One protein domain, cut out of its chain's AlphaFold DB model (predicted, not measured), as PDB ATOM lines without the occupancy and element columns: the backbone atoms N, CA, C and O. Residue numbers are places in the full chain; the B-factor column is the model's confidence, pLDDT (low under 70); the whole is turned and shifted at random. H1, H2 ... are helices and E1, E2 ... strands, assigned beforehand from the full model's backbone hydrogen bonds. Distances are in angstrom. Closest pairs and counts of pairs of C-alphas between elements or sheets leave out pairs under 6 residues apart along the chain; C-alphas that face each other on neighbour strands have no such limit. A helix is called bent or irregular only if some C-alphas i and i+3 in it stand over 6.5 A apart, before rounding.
ATOM      1  N   MET A  35     119.427 163.450 189.659       91.81
ATOM      2  CA  MET A  35     118.249 164.088 190.226       91.81
ATOM      3  C   MET A  35     117.856 165.224 189.288       91.81
ATOM      4  O   MET A  35     118.672 166.108 189.007       91.81
ATOM      5  N   TYR A  36     116.620 165.208 188.801       90.50
ATOM      6  CA  TYR A  36     116.079 166.353 188.081       90.50
ATOM      7  C   TYR A  36     115.776 167.466 189.080       90.50
ATOM      8  O   TYR A  36     115.096 167.247 190.077       90.50
ATOM      9  N   ILE A  37     116.310 168.655 188.818       91.62
ATOM     10  CA  ILE A  37     115.996 169.857 189.597       91.62
ATOM     11  C   ILE A  37     114.815 170.555 188.923       91.62
ATOM     12  O   ILE A  37     113.835 170.884 189.574       91.62
ATOM     13  N   ASN A  38     114.912 170.741 187.605       89.50
ATOM     14  CA  ASN A  38     113.832 171.164 186.717       89.50
ATOM     15  C   ASN A  38     114.195 170.789 185.265       89.50
ATOM     16  O   ASN A  38     115.166 170.067 185.025       89.50
ATOM     17  N   LYS A  39     113.450 171.296 184.272       88.12
ATOM     18  CA  LYS A  39     113.654 170.947 182.854       88.12
ATOM     19  C   LYS A  39     115.005 171.378 182.258       88.12
ATOM     20  O   LYS A  39     115.351 170.909 181.177       88.12
ATOM     21  N   TYR A  40     115.759 172.244 182.939       88.38
ATOM     22  CA  TYR A  40     117.059 172.750 182.482       88.38
ATOM     23  C   TYR A  40     118.239 172.307 183.339       88.38
ATOM     24  O   TYR A  40     119.386 172.505 182.936       88.38
ATOM     25  N   TYR A  41     117.999 171.736 184.517       90.38
ATOM     26  CA  TYR A  41     119.063 171.420 185.459       90.38
ATOM     27  C   TYR A  41     118.923 170.002 185.988       90.38
ATOM     28  O   TYR A  41     117.888 169.613 186.532       90.38
ATOM     29  N   ILE A  42     120.005 169.241 185.857       90.56
ATOM     30  CA  ILE A  42     120.100 167.870 186.348       90.56
ATOM     31  C   ILE A  42     121.344 167.772 187.214       90.56
ATOM     32  O   ILE A  42     122.453 168.053 186.760       90.56
ATOM     33  N   LEU A  43     121.181 167.341 188.456       90.88
ATOM     34  CA  LEU A  43     122.305 166.900 189.265       90.88
ATOM     35  C   LEU A  43     122.638 165.462 188.872       90.88
ATOM     36  O   LEU A  43     121.735 164.644 188.767       90.88
ATOM     37  N   SER A  44     123.898 165.122 188.630       87.75
ATOM     38  CA  SER A  44     124.259 163.765 188.217       87.75
ATOM     39  C   SER A  44     125.678 163.384 188.596       87.75
ATOM     40  O   SER A  44     126.535 164.246 188.778       87.75
ATOM     41  N   ASN A  45     125.930 162.084 188.690       80.19
ATOM     42  CA  ASN A  45     127.243 161.523 188.993       80.19
ATOM     43  C   ASN A  45     127.957 160.916 187.775       80.19
ATOM     44  O   ASN A  45     129.002 160.288 187.943       80.19
ATOM     45  N   PHE A  46     127.403 161.065 186.568       66.88
ATOM     46  CA  PHE A  46     127.957 160.463 185.356       66.88
ATOM     47  C   PHE A  46     129.268 161.148 184.936       66.88
ATOM     48  O   PHE A  46     129.299 162.005 184.056       66.88
ATOM     49  N   GLY A  47     130.360 160.738 185.575       52.09
ATOM     50  CA  GLY A  47     131.663 160.555 184.949       52.09
ATOM     51  C   GLY A  47     131.859 159.051 184.753       52.09
ATOM     52  O   GLY A  47     131.640 158.278 185.685       52.09
ATOM     53  N   TRP A  48     132.185 158.600 183.542       35.91
ATOM     54  CA  TRP A  48     132.324 157.171 183.254       35.91
ATOM     55  C   TRP A  48     133.562 156.593 183.960       35.91
ATOM     56  O   TRP A  48     134.663 157.125 183.822       35.91
ATOM     57  N   GLY A  49     133.373 155.505 184.714       41.91
ATOM     58  CA  GLY A  49     134.423 154.788 185.442       41.91
ATOM     59  C   GLY A  49     134.121 154.659 186.938       41.91
ATOM     60  O   GLY A  49     133.661 155.603 187.572       41.91
ATOM     61  N   ASN A  50     134.424 153.493 187.514       42.88
ATOM     62  CA  ASN A  50     134.109 153.110 188.902       42.88
ATOM     63  C   ASN A  50     134.713 154.023 189.999       42.88
ATOM     64  O   ASN A  50     134.458 153.792 191.173       42.88
ATOM     65  N   ASN A  51     135.477 155.062 189.637       47.81
ATOM     66  CA  ASN A  51     136.228 155.917 190.564       47.81
ATOM     67  C   ASN A  51     135.770 157.389 190.578       47.81
ATOM     68  O   ASN A  51     136.394 158.221 191.237       47.81
ATOM     69  N   SER A  52     134.710 157.752 189.849       54.50
ATOM     70  CA  SER A  52     134.184 159.121 189.884       54.50
ATOM     71  C   SER A  52     133.382 159.356 191.167       54.50
ATOM     72  O   SER A  52     132.215 158.990 191.260       54.50
ATOM     73  N   SER A  53     133.987 160.017 192.155       65.62
ATOM     74  CA  SER A  53     133.305 160.492 193.369       65.62
ATOM     75  C   SER A  53     132.663 161.877 193.181       65.62
ATOM     76  O   SER A  53     132.287 162.552 194.136       65.62
ATOM     77  N   SER A  54     132.549 162.359 191.948       78.38
ATOM     78  CA  SER A  54     132.183 163.751 191.679       78.38
ATOM     79  C   SER A  54     130.724 163.884 191.294       78.38
ATOM     80  O   SER A  54     130.187 163.055 190.562       78.38
ATOM     81  N   ILE A  55     130.093 164.946 191.788       85.75
ATOM     82  CA  ILE A  55     128.730 165.309 191.421       85.75
ATOM     83  C   ILE A  55     128.780 166.549 190.543       85.75
ATOM     84  O   ILE A  55     129.431 167.543 190.875       85.75
ATOM     85  N   PHE A  56     128.058 166.490 189.437       88.00
ATOM     86  CA  PHE A  56     127.981 167.538 188.439       88.00
ATOM     87  C   PHE A  56     126.558 168.069 188.357       88.00
ATOM     88  O   PHE A  56     125.597 167.309 188.260       88.00
ATOM     89  N   LEU A  57     126.429 169.386 188.342       90.06
ATOM     90  CA  LEU A  57     125.232 170.062 187.884       90.06
ATOM     91  C   LEU A  57     125.339 170.219 186.366       90.06
ATOM     92  O   LEU A  57     126.141 171.016 185.880       90.06
ATOM     93  N   LYS A  58     124.535 169.459 185.630       88.12
ATOM     94  CA  LYS A  58     124.370 169.566 184.181       88.12
ATOM     95  C   LYS A  58     123.321 170.628 183.867       88.12
ATOM     96  O   LYS A  58     122.208 170.581 184.388       88.12
ATOM     97  N   ILE A  59     123.685 171.564 182.998       85.75
ATOM     98  CA  ILE A  59     122.797 172.574 182.425       85.75
ATOM     99  C   ILE A  59     122.358 172.060 181.055       85.75
ATOM    100  O   ILE A  59     123.149 172.022 180.109       85.75
ATOM    101  N   VAL A  60     121.106 171.633 180.973       76.50
ATOM    102  CA  VAL A  60     120.461 171.096 179.779       76.50
ATOM    103  C   VAL A  60     119.814 172.263 179.041       76.50
ATOM    104  O   VAL A  60     118.677 172.628 179.316       76.50
ATOM    105  N   ASN A  61     120.547 172.904 178.130       64.94
ATOM    106  CA  ASN A  61     119.939 173.880 177.224       64.94
ATOM    107  C   ASN A  61     119.209 173.145 176.080       64.94
ATOM    108  O   ASN A  61     119.668 172.092 175.636       64.94
ATOM    109  N   LYS A  62     118.114 173.715 175.553       52.22
ATOM    110  CA  LYS A  62     117.463 173.221 174.321       52.22
ATOM    111  C   LYS A  62     118.410 173.270 173.113       52.22
ATOM    112  O   LYS A  62     118.267 172.472 172.194       52.22
ATOM    113  N   GLU A  63     119.406 174.154 173.138       47.88
ATOM    114  CA  GLU A  63     120.434 174.257 172.103       47.88
ATOM    115  C   GLU A  63     121.744 173.598 172.554       47.88
ATOM    116  O   GLU A  63     122.566 174.202 173.239       47.88
ATOM    117  N   THR A  64     121.871 172.312 172.206       49.75
ATOM    118  CA  THR A  64     123.085 171.518 171.891       49.75
ATOM    119  C   THR A  64     124.360 171.600 172.752       49.75
ATOM    120  O   THR A  64     125.306 170.862 172.452       49.75
ATOM    121  N   TYR A  65     124.428 172.350 173.850       52.12
ATOM    122  CA  TYR A  65     125.603 172.423 174.725       52.12
ATOM    123  C   TYR A  65     125.260 172.055 176.172       52.12
ATOM    124  O   TYR A  65     124.842 172.896 176.963       52.12
ATOM    125  N   ASN A  66     125.500 170.788 176.528       69.12
ATOM    126  CA  ASN A  66     125.505 170.327 177.917       69.12
ATOM    127  C   ASN A  66     126.726 170.940 178.620       69.12
ATOM    128  O   ASN A  66     127.843 170.441 178.458       69.12
ATOM    129  N   ASN A  67     126.526 172.037 179.350       81.62
ATOM    130  CA  ASN A  67     127.541 172.625 180.225       81.62
ATOM    131  C   ASN A  67     127.448 171.972 181.611       81.62
ATOM    132  O   ASN A  67     126.341 171.729 182.088       81.62
ATOM    133  N   CYS A  68     128.576 171.732 182.283       84.62
ATOM    134  CA  CYS A  68     128.571 171.255 183.672       84.62
ATOM    135  C   CYS A  68     129.239 172.214 184.636       84.62
ATOM    136  O   CYS A  68     130.219 172.878 184.297       84.62
ATOM    137  N   ILE A  69     128.776 172.167 185.878       87.62
ATOM    138  CA  ILE A  69     129.447 172.734 187.040       87.62
ATOM    139  C   ILE A  69     129.719 171.598 188.017       87.62
ATOM    140  O   ILE A  69     128.843 170.790 188.313       87.62
ATOM    141  N   VAL A  70     130.934 171.541 188.537       88.31
ATOM    142  CA  VAL A  70     131.305 170.603 189.594       88.31
ATOM    143  C   VAL A  70     130.718 171.090 190.908       88.31
ATOM    144  O   VAL A  70     130.913 172.245 191.286       88.31
ATOM    145  N   VAL A  71     130.059 170.210 191.652       90.50
ATOM    146  CA  VAL A  71     129.392 170.587 192.895       90.50
ATOM    147  C   VAL A  71     130.050 169.912 194.088       90.50
ATOM    148  O   VAL A  71     130.149 168.690 194.170       90.50
ATOM    149  N   LYS A  72     130.480 170.728 195.050       91.00
ATOM    150  CA  LYS A  72     131.125 170.262 196.283       91.00
ATOM    151  C   LYS A  72     130.107 170.031 197.390       91.00
ATOM    152  O   LYS A  72     130.120 168.994 198.059       91.00
ATOM    153  N   LYS A  73     129.221 171.005 197.595       93.88
ATOM    154  CA  LYS A  73     128.177 170.951 198.620       93.88
ATOM    155  C   LYS A  73     126.867 171.486 198.097       93.88
ATOM    156  O   LYS A  73     126.869 172.380 197.260       93.88
ATOM    157  N   ILE A  74     125.779 170.951 198.633       95.75
ATOM    158  CA  ILE A  74     124.414 171.277 198.231       95.75
ATOM    159  C   ILE A  74     123.546 171.404 199.474       95.75
ATOM    160  O   ILE A  74     123.768 170.712 200.469       95.75
ATOM    161  N   SER A  75     122.567 172.291 199.424       96.75
ATOM    162  CA  SER A  75     121.502 172.400 200.403       96.75
ATOM    163  C   SER A  75     120.177 172.527 199.671       96.75
ATOM    164  O   SER A  75     120.084 173.265 198.692       96.75
ATOM    165  N   ASP A  76     119.176 171.810 200.165       96.06
ATOM    166  CA  ASP A  76     117.790 172.092 199.841       96.06
ATOM    167  C   ASP A  76     117.281 173.127 200.845       96.06
ATOM    168  O   ASP A  76     117.265 172.882 202.057       96.06
ATOM    169  N   TYR A  77     116.954 174.313 200.349       95.62
ATOM    170  CA  TYR A  77     116.497 175.429 201.157       95.62
ATOM    171  C   TYR A  77     114.979 175.542 201.047       95.62
ATOM    172  O   TYR A  77     114.438 175.950 200.016       95.62
ATOM    173  N   GLU A  78     114.308 175.164 202.138       92.62
ATOM    174  CA  GLU A  78     112.850 175.237 202.305       92.62
ATOM    175  C   GLU A  78     112.052 174.476 201.226       92.62
ATOM    176  O   GLU A  78     110.903 174.822 200.965       92.62
ATOM    177  N   GLY A  79     112.649 173.469 200.576       91.75
ATOM    178  CA  GLY A  79     112.017 172.731 199.477       91.75
ATOM    179  C   GLY A  79     111.768 173.575 198.223       91.75
ATOM    180  O   GLY A  79     111.015 173.160 197.350       91.75
ATOM    181  N   LYS A  80     112.356 174.777 198.141       94.06
ATOM    182  CA  LYS A  80     112.129 175.750 197.057       94.06
ATOM    183  C   LYS A  80     113.373 176.012 196.223       94.06
ATOM    184  O   LYS A  80     113.271 176.239 195.019       94.06
ATOM    185  N   TYR A  81     114.542 176.000 196.861       96.25
ATOM    186  CA  TYR A  81     115.802 176.299 196.194       96.25
ATOM    187  C   TYR A  81     116.841 175.222 196.447       96.25
ATOM    188  O   TYR A  81     117.133 174.872 197.588       96.25
ATOM    189  N   LEU A  82     117.506 174.813 195.376       97.00
ATOM    190  CA  LEU A  82     118.776 174.122 195.455       97.00
ATOM    191  C   LEU A  82     119.896 175.164 195.547       97.00
ATOM    192  O   LEU A  82     120.091 175.940 194.611       97.00
ATOM    193  N   ILE A  83     120.659 175.174 196.637       97.50
ATOM    194  CA  ILE A  83     121.819 176.061 196.823       97.50
ATOM    195  C   ILE A  83     123.095 175.224 196.787       97.50
ATOM    196  O   ILE A  83     123.210 174.252 197.534       97.50
ATOM    197  N   GLY A  84     124.077 175.607 195.971       96.38
ATOM    198  CA  GLY A  84     125.319 174.848 195.816       96.38
ATOM    199  C   GLY A  84     126.601 175.665 195.979       96.38
ATOM    200  O   GLY A  84     126.647 176.843 195.645       96.38
ATOM    201  N   GLU A  85     127.652 175.011 196.482       95.25
ATOM    202  CA  GLU A  85     129.053 175.471 196.484       95.25
ATOM    203  C   GLU A  85     129.797 174.740 195.354       95.25
ATOM    204  O   GLU A  85     129.775 173.502 195.295       95.25
ATOM    205  N   VAL A  86     130.468 175.485 194.473       91.69
ATOM    206  CA  VAL A  86     131.217 174.915 193.341       91.69
ATOM    207  C   VAL A  86     132.521 174.265 193.811       91.69
ATOM    208  O   VAL A  86     133.231 174.802 194.665       91.69
ATOM    209  N   GLY A  87     132.818 173.080 193.274       81.56
ATOM    210  CA  GLY A  87     134.052 172.335 193.537       81.56
ATOM    211  C   GLY A  87     135.237 172.838 192.713       81.56
ATOM    212  O   GLY A  87     135.065 173.447 191.663       81.56
ATOM    213  N   THR A  88     136.452 172.602 193.209       62.19
ATOM    214  CA  THR A  88     137.686 173.188 192.656       62.19
ATOM    215  C   THR A  88     138.636 172.185 192.011       62.19
ATOM    216  O   THR A  88     139.743 172.576 191.637       62.19
ATOM    217  N   ASP A  89     138.256 170.915 191.883       57.62
ATOM    218  CA  ASP A  89     139.250 169.884 191.590       57.62
ATOM    219  C   ASP A  89     139.367 169.577 190.093       57.62
ATOM    220  O   ASP A  89     138.516 169.922 189.275       57.62
ATOM    221  N   LYS A  90     140.500 168.980 189.715       53.78
ATOM    222  CA  LYS A  90     140.741 168.496 188.356       53.78
ATOM    223  C   LYS A  90     140.020 167.163 188.189       53.78
ATOM    224  O   LYS A  90     140.351 166.205 188.881       53.78
ATOM    225  N   TYR A  91     139.095 167.091 187.239       60.22
ATOM    226  CA  TYR A  91     138.402 165.855 186.888       60.22
ATOM    227  C   TYR A  91     138.967 165.291 185.592       60.22
ATOM    228  O   TYR A  91     139.248 166.030 184.650       60.22
ATOM    229  N   ALA A  92     139.167 163.974 185.568       46.53
ATOM    230  CA  ALA A  92     139.752 163.288 184.421       46.53
ATOM    231  C   ALA A  92     138.793 163.230 183.223       46.53
ATOM    232  O   ALA A  92     139.245 163.121 182.087       46.53
ATOM    233  N   TYR A  93     137.479 163.302 183.463       55.19
ATOM    234  CA  TYR A  93     136.480 163.174 182.412       55.19
ATOM    235  C   TYR A  93     135.138 163.791 182.812       55.19
ATOM    236  O   TYR A  93     134.718 163.690 183.964       55.19
ATOM    237  N   LEU A  94     134.469 164.410 181.844       61.59
ATOM    238  CA  LEU A  94     133.200 165.109 181.997       61.59
ATOM    239  C   LEU A  94     132.250 164.650 180.893       61.59
ATOM    240  O   LEU A  94     132.576 164.780 179.717       61.59
ATOM    241  N   ASP A  95     131.057 164.177 181.254       61.56
ATOM    242  CA  ASP A  95     129.974 163.872 180.303       61.56
ATOM    243  C   ASP A  95     129.248 165.154 179.836       61.56
ATOM    244  O   ASP A  95     128.020 165.272 179.808       61.56
ATOM    245  N   CYS A  96     130.030 166.190 179.556       70.75
ATOM    246  CA  CYS A  96     129.563 167.483 179.090       70.75
ATOM    247  C   CYS A  96     130.572 168.089 178.139       70.75
ATOM    248  O   CYS A  96     131.781 167.916 178.273       70.75
ATOM    249  N   LYS A  97     130.049 168.857 177.183       74.62
ATOM    250  CA  LYS A  97     130.862 169.484 176.141       74.62
ATOM    251  C   LYS A  97     131.801 170.542 176.715       74.62
ATOM    252  O   LYS A  97     132.857 170.791 176.143       74.62
ATOM    253  N   LYS A  98     131.407 171.184 177.820       77.75
ATOM    254  CA  LYS A  98     132.186 172.243 178.460       77.75
ATOM    255  C   LYS A  98     131.981 172.262 179.972       77.75
ATOM    256  O   LYS A  98     130.856 172.272 180.469       77.75
ATOM    257  N   GLU A  99     133.091 172.328 180.694       78.62
ATOM    258  CA  GLU A  99     133.114 172.620 182.125       78.62
ATOM    259  C   GLU A  99     133.068 174.134 182.350       78.62
ATOM    260  O   GLU A  99     133.891 174.879 181.809       78.62
ATOM    261  N   LEU A 100     132.135 174.599 183.174       80.25
ATOM    262  CA  LEU A 100     132.112 175.973 183.656       80.25
ATOM    263  C   LEU A 100     132.909 176.050 184.956       80.25
ATOM    264  O   LEU A 100     132.445 175.630 186.016       80.25
ATOM    265  N   LYS A 101     134.117 176.605 184.865       79.69
ATOM    266  CA  LYS A 101     135.011 176.788 186.011       79.69
ATOM    267  C   LYS A 101     134.832 178.177 186.597       79.69
ATOM    268  O   LYS A 101     135.240 179.165 185.994       79.69
ATOM    269  N   TYR A 102     134.265 178.241 187.792       83.94
ATOM    270  CA  TYR A 102     134.264 179.443 188.613       83.94
ATOM    271  C   TYR A 102     134.319 179.061 190.092       83.94
ATOM    272  O   TYR A 102     134.046 177.923 190.467       83.94
ATOM    273  N   LYS A 103     134.710 180.012 190.938       86.31
ATOM    274  CA  LYS A 103     134.690 179.841 192.393       86.31
ATOM    275  C   LYS A 103     133.469 180.557 192.939       86.31
ATOM    276  O   LYS A 103     133.222 181.695 192.564       86.31
ATOM    277  N   GLY A 104     132.752 179.919 193.853       93.50
ATOM    278  CA  GLY A 104     131.625 180.545 194.530       93.50
ATOM    279  C   GLY A 104     130.437 179.609 194.642       93.50
ATOM    280  O   GLY A 104     130.593 178.400 194.831       93.50
ATOM    281  N   TYR A 105     129.260 180.205 194.554       96.00
ATOM    282  CA  TYR A 105     127.994 179.560 194.836       96.00
ATOM    283  C   TYR A 105     127.009 179.757 193.690       96.00
ATOM    284  O   TYR A 105     127.183 180.611 192.816       96.00
ATOM    285  N   PHE A 106     125.948 178.969 193.726       95.88
ATOM    286  CA  PHE A 106     124.791 179.128 192.866       95.88
ATOM    287  C   PHE A 106     123.513 178.827 193.642       95.88
ATOM    288  O   PHE A 106     123.551 178.168 194.684       95.88
ATOM    289  N   TYR A 107     122.386 179.278 193.107       96.75
ATOM    290  CA  TYR A 107     121.081 178.763 193.493       96.75
ATOM    291  C   TYR A 107     120.213 178.526 192.262       96.75
ATOM    292  O   TYR A 107     120.370 179.205 191.243       96.75
ATOM    293  N   ILE A 108     119.292 177.578 192.380       96.12
ATOM    294  CA  ILE A 108     118.292 177.244 191.367       96.12
ATOM    295  C   ILE A 108     116.959 177.074 192.086       96.12
ATOM    296  O   ILE A 108     116.888 176.326 193.059       96.12
ATOM    297  N   ASN A 109     115.921 177.763 191.625       96.19
ATOM    298  CA  ASN A 109     114.551 177.507 192.059       96.19
ATOM    299  C   ASN A 109     114.009 176.248 191.348       96.19
ATOM    300  O   ASN A 109     114.200 176.093 190.136       96.19
ATOM    301  N   TYR A 110     113.367 175.340 192.089       93.81
ATOM    302  CA  TYR A 110     112.800 174.114 191.507       93.81
ATOM    303  C   TYR A 110     111.628 174.411 190.557       93.81
ATOM    304  O   TYR A 110     111.540 173.807 189.489       93.81
ATOM    305  N   ASP A 111     110.786 175.388 190.898       92.62
ATOM    306  CA  ASP A 111     109.547 175.698 190.176       92.62
ATOM    307  C   ASP A 111     109.727 176.806 189.127       92.62
ATOM    308  O   ASP A 111     109.057 176.815 188.094       92.62
ATOM    309  N   ASN A 112     110.639 177.754 189.375       91.00
ATOM    310  CA  ASN A 112     110.892 178.887 188.484       91.00
ATOM    311  C   ASN A 112     112.273 178.802 187.827       91.00
ATOM    312  O   ASN A 112     113.277 179.288 188.342       91.00
ATOM    313  N   GLU A 113     112.302 178.252 186.622       81.25
ATOM    314  CA  GLU A 113     113.501 178.127 185.793       81.25
ATOM    315  C   GLU A 113     114.262 179.427 185.509       81.25
ATOM    316  O   GLU A 113     115.482 179.395 185.350       81.25
ATOM    317  N   ASN A 114     113.569 180.567 185.472       86.00
ATOM    318  CA  ASN A 114     114.201 181.868 185.244       86.00
ATOM    319  C   ASN A 114     114.882 182.402 186.512       86.00
ATOM    320  O   ASN A 114     115.611 183.393 186.467       86.00
ATOM    321  N   GLU A 115     114.657 181.750 187.652       93.12
ATOM    322  CA  GLU A 115     115.205 182.121 188.944       93.12
ATOM    323  C   GLU A 115     116.386 181.222 189.335       93.12
ATOM    324  O   GLU A 115     116.414 180.567 190.381       93.12
ATOM    325  N   ALA A 116     117.407 181.232 188.483       93.19
ATOM    326  CA  ALA A 116     118.706 180.633 188.751       93.19
ATOM    327  C   ALA A 116     119.811 181.690 188.646       93.19
ATOM    328  O   ALA A 116     119.799 182.542 187.754       93.19
ATOM    329  N   LYS A 117     120.794 181.640 189.550       94.75
ATOM    330  CA  LYS A 117     122.001 182.477 189.470       94.75
ATOM    331  C   LYS A 117     123.242 181.675 189.826       94.75
ATOM    332  O   LYS A 117     123.222 180.847 190.733       94.75
ATOM    333  N   PHE A 118     124.331 181.986 189.137       93.38
ATOM    334  CA  PHE A 118     125.635 181.337 189.253       93.38
ATOM    335  C   PHE A 118     126.716 182.372 189.568       93.38
ATOM    336  O   PHE A 118     126.476 183.571 189.441       93.38
ATOM    337  N   ASN A 119     127.911 181.904 189.934       93.31
ATOM    338  CA  ASN A 119     129.069 182.750 190.243       93.31
ATOM    339  C   ASN A 119     128.808 183.775 191.360       93.31
ATOM    340  O   ASN A 119     129.282 184.906 191.309       93.31
ATOM    341  N   LEU A 120     128.043 183.362 192.371       95.94
ATOM    342  CA  LEU A 120     127.715 184.190 193.524       95.94
ATOM    343  C   LEU A 120     128.794 184.083 194.598       95.94
ATOM    344  O   LEU A 120     129.367 183.014 194.845       95.94
ATOM    345  N   THR A 121     129.016 185.178 195.304       96.06
ATOM    346  CA  THR A 121     129.786 185.204 196.542       96.06
ATOM    347  C   THR A 121     128.993 184.591 197.698       96.06
ATOM    348  O   THR A 121     127.768 184.442 197.671       96.06
ATOM    349  N   LYS A 122     129.704 184.252 198.778       94.25
ATOM    350  CA  LYS A 122     129.070 183.776 200.015       94.25
ATOM    351  C   LYS A 122     128.134 184.828 200.621       94.25
ATOM    352  O   LYS A 122     127.144 184.461 201.247       94.25
ATOM    353  N   GLU A 123     128.471 186.108 200.481       95.06
ATOM    354  CA  GLU A 123     127.674 187.220 201.005       95.06
ATOM    355  C   GLU A 123     126.377 187.387 200.222       95.06
ATOM    356  O   GLU A 123     125.317 187.464 200.835       95.06
ATOM    357  N   GLU A 124     126.418 187.310 198.890       96.75
ATOM    358  CA  GLU A 124     125.207 187.342 198.061       96.75
ATOM    359  C   GLU A 124     124.234 186.204 198.401       96.75
ATOM    360  O   GLU A 124     123.027 186.431 198.495       96.75
ATOM    361  N   ILE A 125     124.750 184.993 198.657       96.88
ATOM    362  CA  ILE A 125     123.927 183.869 199.126       96.88
ATOM    363  C   ILE A 125     123.298 184.166 200.488       96.88
ATOM    364  O   ILE A 125     122.104 183.946 200.661       96.88
ATOM    365  N   LYS A 126     124.067 184.684 201.453       94.56
ATOM    366  CA  LYS A 126     123.535 185.033 202.782       94.56
ATOM    367  C   LYS A 126     122.483 186.140 202.717       94.56
ATOM    368  O   LYS A 126     121.512 186.084 203.461       94.56
ATOM    369  N   ASN A 127     122.670 187.118 201.836       95.50
ATOM    370  CA  ASN A 127     121.736 188.228 201.676       95.50
ATOM    371  C   ASN A 127     120.405 187.757 201.079       95.50
ATOM    372  O   ASN A 127     119.353 188.216 201.511       95.50
ATOM    373  N   LYS A 128     120.433 186.824 200.114       95.69
ATOM    374  CA  LYS A 128     119.205 186.251 199.537       95.69
ATOM    375  C   LYS A 128     118.532 185.234 200.464       95.69
ATOM    376  O   LYS A 128     117.309 185.168 200.501       95.69
ATOM    377  N   PHE A 129     119.317 184.452 201.199       95.69
ATOM    378  CA  PHE A 129     118.833 183.388 202.076       95.69
ATOM    379  C   PHE A 129     119.292 183.666 203.515       95.69
ATOM    380  O   PHE A 129     120.279 183.076 203.966       95.69
ATOM    381  N   PRO A 130     118.598 184.561 204.251       83.81
ATOM    382  CA  PRO A 130     119.030 185.033 205.572       83.81
ATOM    383  C   PRO A 130     119.001 183.968 206.691       83.81
ATOM    384  O   PRO A 130     119.297 184.267 207.846       83.81
ATOM    385  N   GLY A 131     118.696 182.708 206.374       87.25
ATOM    386  CA  GLY A 131     118.720 181.580 207.303       87.25
ATOM    387  C   GLY A 131     120.057 180.829 207.371       87.25
ATOM    388  O   GLY A 131     120.965 180.971 206.548       87.25
ATOM    389  N   LYS A 132     120.175 179.940 208.363       88.62
ATOM    390  CA  LYS A 132     121.305 179.006 208.455       88.62
ATOM    391  C   LYS A 132     121.170 177.917 207.386       88.62
ATOM    392  O   LYS A 132     120.461 176.935 207.583       88.62
ATOM    393  N   ILE A 133     121.913 178.056 206.291       93.56
ATOM    394  CA  ILE A 133     121.965 177.048 205.222       93.56
ATOM    395  C   ILE A 133     122.728 175.810 205.707       93.56
ATOM    396  O   ILE A 133     123.891 175.893 206.124       93.56
ATOM    397  N   LYS A 134     122.078 174.644 205.652       93.81
ATOM    398  CA  LYS A 134     122.638 173.369 206.112       93.81
ATOM    399  C   LYS A 134     123.143 172.571 204.912       93.81
ATOM    400  O   LYS A 134     122.412 171.807 204.289       93.81
ATOM    401  N   TYR A 135     124.408 172.789 204.574       94.62
ATOM    402  CA  TYR A 135     125.054 172.123 203.449       94.62
ATOM    403  C   TYR A 135     125.367 170.652 203.742       94.62
ATOM    404  O   TYR A 135     125.962 170.323 204.771       94.62
ATOM    405  N   LEU A 136     125.045 169.787 202.784       93.62
ATOM    406  CA  LEU A 136     125.502 168.405 202.695       93.62
ATOM    407  C   LEU A 136     126.612 168.294 201.644       93.62
ATOM    408  O   LEU A 136     126.697 169.111 200.725       93.62
ATOM    409  N   LYS A 137     127.457 167.262 201.752       90.81
ATOM    410  CA  LYS A 137     128.312 166.855 200.627       90.81
ATOM    411  C   LYS A 137     127.416 166.508 199.437       90.81
ATOM    412  O   LYS A 137     126.387 165.861 199.627       90.81
ATOM    413  N   ALA A 138     127.811 166.902 198.228       90.06
ATOM    414  CA  ALA A 138     126.984 166.688 197.040       90.06
ATOM    415  C   ALA A 138     126.650 165.198 196.809       90.06
ATOM    416  O   ALA A 138     125.517 164.874 196.473       90.06
ATOM    417  N   GLN A 139     127.601 164.294 197.073       86.44
ATOM    418  CA  GLN A 139     127.407 162.836 196.989       86.44
ATOM    419  C   GLN A 139     126.270 162.361 197.904       86.44
ATOM    420  O   GLN A 139     125.331 161.703 197.463       86.44
ATOM    421  N   LYS A 140     126.330 162.754 199.182       88.38
ATOM    422  CA  LYS A 140     125.305 162.442 200.180       88.38
ATOM    423  C   LYS A 140     123.944 162.986 199.775       88.38
ATOM    424  O   LYS A 140     122.945 162.299 199.933       88.38
ATOM    425  N   PHE A 141     123.916 164.215 199.265       92.44
ATOM    426  CA  PHE A 141     122.688 164.845 198.797       92.44
ATOM    427  C   PHE A 141     122.058 164.035 197.657       92.44
ATOM    428  O   PHE A 141     120.892 163.666 197.747       92.44
ATOM    429  N   LEU A 142     122.843 163.682 196.633       90.25
ATOM    430  CA  LEU A 142     122.353 162.887 195.507       90.25
ATOM    431  C   LEU A 142     121.859 161.502 195.950       90.25
ATOM    432  O   LEU A 142     120.847 161.031 195.454       90.25
ATOM    433  N   ASN A 143     122.513 160.868 196.921       87.50
ATOM    434  CA  ASN A 143     122.053 159.587 197.464       87.50
ATOM    435  C   ASN A 143     120.728 159.667 198.235       87.50
ATOM    436  O   ASN A 143     120.049 158.652 198.363       87.50
ATOM    437  N   LEU A 144     120.395 160.827 198.806       90.38
ATOM    438  CA  LEU A 144     119.153 161.023 199.558       90.38
ATOM    439  C   LEU A 144     117.975 161.365 198.644       90.38
ATOM    440  O   LEU A 144     116.869 160.901 198.898       90.38
ATOM    441  N   TYR A 145     118.216 162.178 197.615       91.62
ATOM    442  CA  TYR A 145     117.153 162.792 196.811       91.62
ATOM    443  C   TYR A 145     117.172 162.401 195.331       91.62
ATOM    444  O   TYR A 145     116.248 162.731 194.598       91.62
ATOM    445  N   GLY A 146     118.234 161.742 194.872       88.88
ATOM    446  CA  GLY A 146     118.364 161.296 193.491       88.88
ATOM    447  C   GLY A 146     117.672 159.973 193.213       88.88
ATOM    448  O   GLY A 146     117.261 159.245 194.112       88.88
TER     449      GLY A 146
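Overview. This is residues 35 to 146 of the 182 residues of an uncharacterized protein of Leptotrichia wadei (UniProt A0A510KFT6). One seven-stranded sheet, curled like part of a barrel, folds back on itself at the long bent strand E4, with E1, E2 and E3 facing E5, E6 and E7. H2 packs on E4 and the E1 E2 E3 leaf; H1 lies over E6. The printed part has 112 residues, 55 of them, under half, in seven named strands and then two named helices, class mixed. The sheet's order is E1 E2 E3 E4 E5 E6 E7, antiparallel throughout, a meander, each strand beside the one before. It is compact, radius of gyration of the C-alphas 13.3 A, spans 39 by 29 by 25 A.

Arrangement. Start at E1, residues 35 to 38, in a hairpin with E2, residues 41 to 44: N 35 and O 43 are 2.7 A apart, within hydrogen-bond range, like the next pairs. E2 and E3, residues 55 to 59, form a hairpin, N 44 and O 56 at 2.8 A. E4, residues 67 to 77, bends by 88 degrees at residue 72, pairing with E3 over 67 to 71 and with E5, residues 81 to 86, over 71 to 77; look at N 57 and O 69, then N 75 and O 83, each 2.8 A. E6, residues 105 to 109, follows E5, with N 84 and O 106 at 2.9 A, and E7, residues 116 to 120, follows E6, with N 107 and O 117 at 3.0 A. H1, residues 122 to 128, is on the sheet over E6, at a height over the sheet of 9.8 A. H2, residues 138 to 145, is on it too; its closest C-alphas to E4 are Ala 138 and Lys 73, 4.7 A. H1 and H2 are apart; in both every O i to N i+4 pair is within range.

Along the chain. Find C-alpha 35 at (118.249, 164.088, 190.226). E4 runs 23.8 A from C-alpha 67 at (127.541, 172.625, 180.225), E5 15.7 A, and H2 10.6 A to C-alpha 145 at (117.153, 162.792, 196.811).

Size, cuts and confidence. The farthest C-alphas, Gly 49 and Pro 130, are 39.5 A apart. The printed part has no cut; the link E5 to E6 is long. Residues 46 to 53, 61 to 66 and 88 to 95 have pLDDT under 70.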